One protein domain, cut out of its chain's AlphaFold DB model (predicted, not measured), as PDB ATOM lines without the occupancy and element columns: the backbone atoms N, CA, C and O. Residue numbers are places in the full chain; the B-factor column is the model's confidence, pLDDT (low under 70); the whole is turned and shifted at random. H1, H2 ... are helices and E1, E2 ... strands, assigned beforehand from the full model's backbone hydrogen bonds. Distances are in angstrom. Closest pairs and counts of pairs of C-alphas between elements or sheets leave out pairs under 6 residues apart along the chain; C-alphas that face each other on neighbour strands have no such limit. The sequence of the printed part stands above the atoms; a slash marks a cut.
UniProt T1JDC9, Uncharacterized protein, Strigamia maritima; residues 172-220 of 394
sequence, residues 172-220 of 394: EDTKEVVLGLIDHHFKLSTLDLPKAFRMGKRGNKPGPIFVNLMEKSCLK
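AT A GLANCE: This is residues 172 to 220 of the 394 residues of an uncharacterized protein of Strigamia maritima (UniProt T1JDC9). One helix, H1, has a small two-stranded hairpin, E1 and E2, packed beside its first part, residues 172 to 179, and a very short helix, H2, near its last residues. From the end of H1 the chain folds back through residues 187 to 195 to reach E1, and the loop of the hairpin, residues 199 to 208, reaches to one end of the longest axis. The printed part has 49 residues, with two named helices and two named strands in the order H1, E1, E2, H2; the sheet has the order E1 - E2 and is antiparallel, and the class is mixed, helices and strands. The whole is only just compact, close to loose, with a radius of gyration of the C-alphas of 11.6 A, and it spans 33 by 23 by 18 A.

HOW THE PARTS SIT: H1, residues 172 to 186, comes nearest to E1, residues 196 to 198, at the C-alphas of Lys 175 and Ala 196, the closest of the two elements, 5.3 A apart. Between H1 and E1 there are 6 pairs of C-alphas within 8 A. Between H1 and E2, residues 209 to 211, there is 1 such pair, the C-alphas of Thr 174 and Ile 209, 8.0 A apart. E1 and E2 form a hairpin of antiparallel strands, with 159 degrees between their directions. The C-alphas of Arg 198 and Ile 209 face each other at 4.4 A. Across the pair, N 197 and O 210 are within hydrogen-bond range at 3.1 A, and N 210 and O 197 at 2.8 A. H2, residues 216 to 219, and H1 only just touch, with 3 pairs of C-alphas within 8 A, and H1 does so with residues 185 to 186 alone. Their closest C-alphas are those of Phe 186 and Cys 218, 6.7 A apart. E1 and H2 are apart. In H1 every O i to N i+4 pair is within hydrogen-bond range; H2 is too short for such a pair, and its 1 pair of O i and N i+3 is within range.

IN THESE COORDINATES: H1 begins at C-alpha 172, (387.383, 256.843, 188.811), and runs 20.6 A to C-alpha 186, (386.497, 243.007, 173.514). E1, residues 196 to 198, is 7.2 A from first to last C-alpha, and E2, residues 209 to 211, is 6.4 A. H2, residues 216 to 219, is 5.9 A long and ends at C-alpha 219, (393.806, 241.091, 174.778).

THE WHOLE: The two C-alphas farthest apart in the domain are those of Ser 189 and Gly 203, 33.5 A. The printed part has no cut. The link from E2 to H2, 4 residues, is tight; those from H1 to E1, 9 residues, and from E1 to E2, 10 residues, are short, and no link is long. The mean pLDDT of the printed part is 80.7, and it is under 70 at residues 189 to 192, residue 194 and residues 218 to 219.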
ATOM      1  N   GLU A 172     388.647 257.157 189.467       81.56
ATOM      2  CA  GLU A 172     387.383 256.843 188.811       81.56
ATOM      3  C   GLU A 172     387.521 256.990 187.289       81.56
ATOM      4  O   GLU A 172     387.193 256.057 186.554       81.56
ATOM      5  N   ASP A 173     388.158 258.071 186.828       86.81
ATOM      6  CA  ASP A 173     388.422 258.307 185.406       86.81
ATOM      7  C   ASP A 173     389.314 257.209 184.807       86.81
ATOM      8  O   ASP A 173     389.065 256.725 183.704       86.81
ATOM      9  N   THR A 174     390.346 256.751 185.532       88.69
ATOM     10  CA  THR A 174     391.197 255.644 185.059       88.69
ATOM     11  C   THR A 174     390.393 254.351 184.901       88.69
ATOM     12  O   THR A 174     390.632 253.598 183.953       88.69
ATOM     13  N   LYS A 175     389.435 254.078 185.797       89.69
ATOM     14  CA  LYS A 175     388.556 252.907 185.679       89.69
ATOM     15  C   LYS A 175     387.683 253.004 184.429       89.69
ATOM     16  O   LYS A 175     387.608 252.024 183.688       89.69
ATOM     17  N   GLU A 176     387.083 254.160 184.163       90.50
ATOM     18  CA  GLU A 176     386.264 254.384 182.965       90.50
ATOM     19  C   GLU A 176     387.078 254.284 181.674       90.50
ATOM     20  O   GLU A 176     386.645 253.631 180.727       90.50
ATOM     21  N   VAL A 177     388.298 254.833 181.645       89.44
ATOM     22  CA  VAL A 177     389.209 254.706 180.496       89.44
ATOM     23  C   VAL A 177     389.532 253.238 180.214       89.44
ATOM     24  O   VAL A 177     389.518 252.808 179.060       89.44
ATOM     25  N   VAL A 178     389.808 252.446 181.253       88.38
ATOM     26  CA  VAL A 178     390.070 251.008 181.100       88.38
ATOM     27  C   VAL A 178     388.818 250.268 180.637       88.38
ATOM     28  O   VAL A 178     388.919 249.439 179.737       88.38
ATOM     29  N   LEU A 179     387.647 250.576 181.199       88.75
ATOM     30  CA  LEU A 179     386.378 249.987 180.772       88.75
ATOM     31  C   LEU A 179     386.067 250.321 179.312       88.75
ATOM     32  O   LEU A 179     385.724 249.416 178.563       88.75
ATOM     33  N   GLY A 180     386.274 251.566 178.880       88.25
ATOM     34  CA  GLY A 180     386.094 251.979 177.489       88.25
ATOM     35  C   GLY A 180     387.061 251.273 176.538       88.25
ATOM     36  O   GLY A 180     386.656 250.832 175.466       88.25
ATOM     37  N   LEU A 181     388.325 251.086 176.938       86.62
ATOM     38  CA  LEU A 181     389.285 250.286 176.167       86.62
ATOM     39  C   LEU A 181     388.861 248.817 176.075       86.62
ATOM     40  O   LEU A 181     389.015 248.201 175.019       86.62
ATOM     41  N   ILE A 182     388.346 248.254 177.168       86.12
ATOM     42  CA  ILE A 182     387.901 246.862 177.208       86.12
ATOM     43  C   ILE A 182     386.648 246.671 176.355       86.12
ATOM     44  O   ILE A 182     386.590 245.739 175.558       86.12
ATOM     45  N   ASP A 183     385.670 247.560 176.484       86.56
ATOM     46  CA  ASP A 183     384.434 247.519 175.712       86.56
ATOM     47  C   ASP A 183     384.722 247.681 174.213       86.56
ATOM     48  O   ASP A 183     384.333 246.834 173.405       86.56
ATOM     49  N   HIS A 184     385.540 248.679 173.853       84.44
ATOM     50  CA  HIS A 184     385.927 248.952 172.469       84.44
ATOM     51  C   HIS A 184     386.635 247.767 171.798       84.44
ATOM     52  O   HIS A 184     386.376 247.470 170.631       84.44
ATOM     53  N   HIS A 185     387.537 247.085 172.513       81.88
ATOM     54  CA  HIS A 185     388.327 246.002 171.930       81.88
ATOM     55  C   HIS A 185     387.712 244.609 172.096       81.88
ATOM     56  O   HIS A 185     387.978 243.747 171.256       81.88
ATOM     57  N   PHE A 186     386.910 244.365 173.136       76.25
ATOM     58  CA  PHE A 186     386.497 243.007 173.514       76.25
ATOM     59  C   PHE A 186     384.987 242.787 173.554       76.25
ATOM     60  O   PHE A 186     384.583 241.628 173.635       76.25
ATOM     61  N   LYS A 187     384.152 243.837 173.465       80.69
ATOM     62  CA  LYS A 187     382.680 243.734 173.583       80.69
ATOM     63  C   LYS A 187     382.244 242.923 174.814       80.69
ATOM     64  O   LYS A 187     381.261 242.184 174.771       80.69
ATOM     65  N   LEU A 188     383.028 242.988 175.891       73.81
ATOM     66  CA  LEU A 188     382.745 242.262 177.121       73.81
ATOM     67  C   LEU A 188     381.722 243.066 177.922       73.81
ATOM     68  O   LEU A 188     381.998 244.195 178.320       73.81
ATOM     69  N   SER A 189     380.552 242.478 178.169       62.75
ATOM     70  CA  SER A 189     379.514 243.079 179.006       62.75
ATOM     71  C   SER A 189     380.059 243.320 180.413       62.75
ATOM     72  O   SER A 189     380.337 242.350 181.115       62.75
ATOM     73  N   THR A 190     380.248 244.600 180.758       60.62
ATOM     74  CA  THR A 190     380.580 245.170 182.080       60.62
ATOM     75  C   THR A 190     381.039 244.137 183.106       60.62
ATOM     76  O   THR A 190     380.316 243.804 184.044       60.62
ATOM     77  N   LEU A 191     382.245 243.600 182.914       60.78
ATOM     78  CA  LEU A 191     382.927 242.884 183.981       60.78
ATOM     79  C   LEU A 191     383.140 243.870 185.130       60.78
ATOM     80  O   LEU A 191     383.637 244.977 184.902       60.78
ATOM     81  N   ASP A 192     382.791 243.455 186.347       69.69
ATOM     82  CA  ASP A 192     383.145 244.163 187.574       69.69
ATOM     83  C   ASP A 192     384.670 244.225 187.681       69.69
ATOM     84  O   ASP A 192     385.316 243.351 188.260       69.69
ATOM     85  N   LEU A 193     385.272 245.248 187.069       74.50
ATOM     86  CA  LEU A 193     386.691 245.518 187.211       74.50
ATOM     87  C   LEU A 193     386.930 245.921 188.667       74.50
ATOM     88  O   LEU A 193     386.480 247.008 189.059       74.50
ATOM     89  N   PRO A 194     387.636 245.100 189.470       66.56
ATOM     90  CA  PRO A 194     387.680 245.317 190.908       66.56
ATOM     91  C   PRO A 194     388.346 246.651 191.237       66.56
ATOM     92  O   PRO A 194     387.812 247.415 192.035       66.56
ATOM     93  N   LYS A 195     389.495 246.943 190.603       85.12
ATOM     94  CA  LYS A 195     390.270 248.189 190.738       85.12
ATOM     95  C   LYS A 195     391.164 248.399 189.509       85.12
ATOM     96  O   LYS A 195     391.775 247.446 189.023       85.12
ATOM     97  N   ALA A 196     391.276 249.646 189.056       87.88
ATOM     98  CA  ALA A 196     392.296 250.098 188.114       87.88
ATOM     99  C   ALA A 196     392.949 251.370 188.666       87.88
ATOM    100  O   ALA A 196     392.258 252.222 189.222       87.88
ATOM    101  N   PHE A 197     394.271 251.485 188.562       90.06
ATOM    102  CA  PHE A 197     395.000 252.668 189.025       90.06
ATOM    103  C   PHE A 197     396.286 252.874 188.226       90.06
ATOM    104  O   PHE A 197     396.879 251.928 187.709       90.06
ATOM    105  N   ARG A 198     396.742 254.124 188.123       88.31
ATOM    106  CA  ARG A 198     398.041 254.456 187.525       88.31
ATOM    107  C   ARG A 198     399.126 254.480 188.588       88.31
ATOM    108  O   ARG A 198     398.942 255.100 189.631       88.31
ATOM    109  N   MET A 199     400.281 253.891 188.293       85.25
ATOM    110  CA  MET A 199     401.470 254.044 189.139       85.25
ATOM    111  C   MET A 199     402.476 255.031 188.546       85.25
ATOM    112  O   MET A 199     402.626 255.149 187.329       85.25
ATOM    113  N   GLY A 200     403.196 255.719 189.434       83.81
ATOM    114  CA  GLY A 200     404.285 256.638 189.099       83.81
ATOM    115  C   GLY A 200     403.999 258.103 189.441       83.81
ATOM    116  O   GLY A 200     402.853 258.541 189.543       83.81
ATOM    117  N   LYS A 201     405.074 258.882 189.622       80.00
ATOM    118  CA  LYS A 201     404.996 260.331 189.872       80.00
ATOM    119  C   LYS A 201     404.445 261.065 188.643       80.00
ATOM    120  O   LYS A 201     404.612 260.611 187.512       80.00
ATOM    121  N   ARG A 202     403.808 262.224 188.862       75.81
ATOM    122  CA  ARG A 202     403.350 263.115 187.781       75.81
ATOM    123  C   ARG A 202     404.554 263.509 186.915       75.81
ATOM    124  O   ARG A 202     405.433 264.229 187.372       75.81
ATOM    125  N   GLY A 203     404.594 263.012 185.684       83.88
ATOM    126  CA  GLY A 203     405.609 263.341 184.687       83.88
ATOM    127  C   GLY A 203     404.998 263.400 183.287       83.88
ATOM    128  O   GLY A 203     403.854 263.000 183.088       83.88
ATOM    129  N   ASN A 204     405.771 263.880 182.309       83.56
ATOM    130  CA  ASN A 204     405.304 264.074 180.925       83.56
ATOM    131  C   ASN A 204     405.001 262.764 180.180       83.56
ATOM    132  O   ASN A 204     404.440 262.791 179.087       83.56
ATOM    133  N   LYS A 205     405.390 261.613 180.740       85.19
ATOM    134  CA  LYS A 205     405.103 260.295 180.172       85.19
ATOM    135  C   LYS A 205     403.913 259.676 180.912       85.19
ATOM    136  O   LYS A 205     403.919 259.694 182.145       85.19
ATOM    137  N   PRO A 206     402.916 259.123 180.201       85.50
ATOM    138  CA  PRO A 206     401.813 258.430 180.850       85.50
ATOM    139  C   PRO A 206     402.358 257.251 181.662       85.50
ATOM    140  O   PRO A 206     403.107 256.422 181.141       85.50
ATOM    141  N   GLY A 207     402.006 257.207 182.947       84.56
ATOM    142  CA  GLY A 207     402.359 256.095 183.826       84.56
ATOM    143  C   GLY A 207     401.606 254.815 183.440       84.56
ATOM    144  O   GLY A 207     400.506 254.910 182.877       84.56
ATOM    145  N   PRO A 208     402.176 253.633 183.730       89.69
ATOM    146  CA  PRO A 208     401.499 252.356 183.533       89.69
ATOM    147  C   PRO A 208     400.194 252.291 184.336       89.69
ATOM    148  O   PRO A 208     400.118 252.806 185.455       89.69
ATOM    149  N   ILE A 209     399.175 251.658 183.751       89.94
ATOM    150  CA  ILE A 209     397.905 251.354 184.418       89.94
ATOM    151  C   ILE A 209     397.972 249.908 184.905       89.94
ATOM    152  O   ILE A 209     398.255 249.004 184.121       89.94
ATOM    153  N   PHE A 210     397.693 249.703 186.186       85.88
ATOM    154  CA  PHE A 210     397.566 248.394 186.803       85.88
ATOM    155  C   PHE A 210     396.094 248.019 186.830       85.88
ATOM    156  O   PHE A 210     395.254 248.792 187.297       85.88
ATOM    157  N   VAL A 211     395.791 246.840 186.297       86.62
ATOM    158  CA  VAL A 211     394.430 246.324 186.187       86.62
ATOM    159  C   VAL A 211     394.432 244.871 186.631       86.62
ATOM    160  O   VAL A 211     395.218 244.068 186.131       86.62
ATOM    161  N   ASN A 212     393.534 244.518 187.549       82.19
ATOM    162  CA  ASN A 212     393.302 243.122 187.896       82.19
ATOM    163  C   ASN A 212     392.344 242.497 186.869       82.19
ATOM    164  O   ASN A 212     391.132 242.690 186.949       82.19
ATOM    165  N   LEU A 213     392.902 241.804 185.874       79.81
ATOM    166  CA  LEU A 213     392.144 241.143 184.811       79.81
ATOM    167  C   LEU A 213     392.085 239.634 185.053       79.81
ATOM    168  O   LEU A 213     393.120 238.972 185.133       79.81
ATOM    169  N   MET A 214     390.869 239.086 185.092       72.38
ATOM    170  CA  MET A 214     390.624 237.643 185.231       72.38
ATOM    171  C   MET A 214     390.988 236.866 183.952       72.38
ATOM    172  O   MET A 214     391.472 235.739 184.032       72.38
ATOM    173  N   GLU A 215     390.828 237.474 182.769       75.69
ATOM    174  CA  GLU A 215     391.068 236.821 181.476       75.69
ATOM    175  C   GLU A 215     392.000 237.642 180.570       75.69
ATOM    176  O   GLU A 215     391.587 238.528 179.827       75.69
ATOM    177  N   LYS A 216     393.298 237.310 180.582       72.56
ATOM    178  CA  LYS A 216     394.309 237.949 179.712       72.56
ATOM    179  C   LYS A 216     394.170 237.563 178.233       72.56
ATOM    180  O   LYS A 216     394.701 238.248 177.361       72.56
ATOM    181  N   SER A 217     393.504 236.441 177.946       73.56
ATOM    182  CA  SER A 217     393.471 235.844 176.604       73.56
ATOM    183  C   SER A 217     392.772 236.725 175.566       73.56
ATOM    184  O   SER A 217     393.189 236.738 174.409       73.56
ATOM    185  N   CYS A 218     391.791 237.522 175.999       67.69
ATOM    186  CA  CYS A 218     391.030 238.420 175.140       67.69
ATOM    187  C   CYS A 218     391.914 239.508 174.515       67.69
ATOM    188  O   CYS A 218     391.682 239.887 173.378       67.69
ATOM    189  N   LEU A 219     392.976 239.952 175.199       66.19
ATOM    190  CA  LEU A 219     393.806 241.091 174.778       66.19
ATOM    191  C   LEU A 219     394.888 240.742 173.742       66.19
ATOM    192  O   LEU A 219     395.615 241.630 173.275       66.19
ATOM    193  N   LYS A 220     394.991 239.467 173.349       70.62
ATOM    194  CA  LYS A 220     395.985 238.999 172.379       70.62
ATOM    195  C   LYS A 220     395.703 239.597 170.992       70.62
ATOM    196  O   LYS A 220     394.689 239.295 170.379       70.62
TER     197      LYS A 220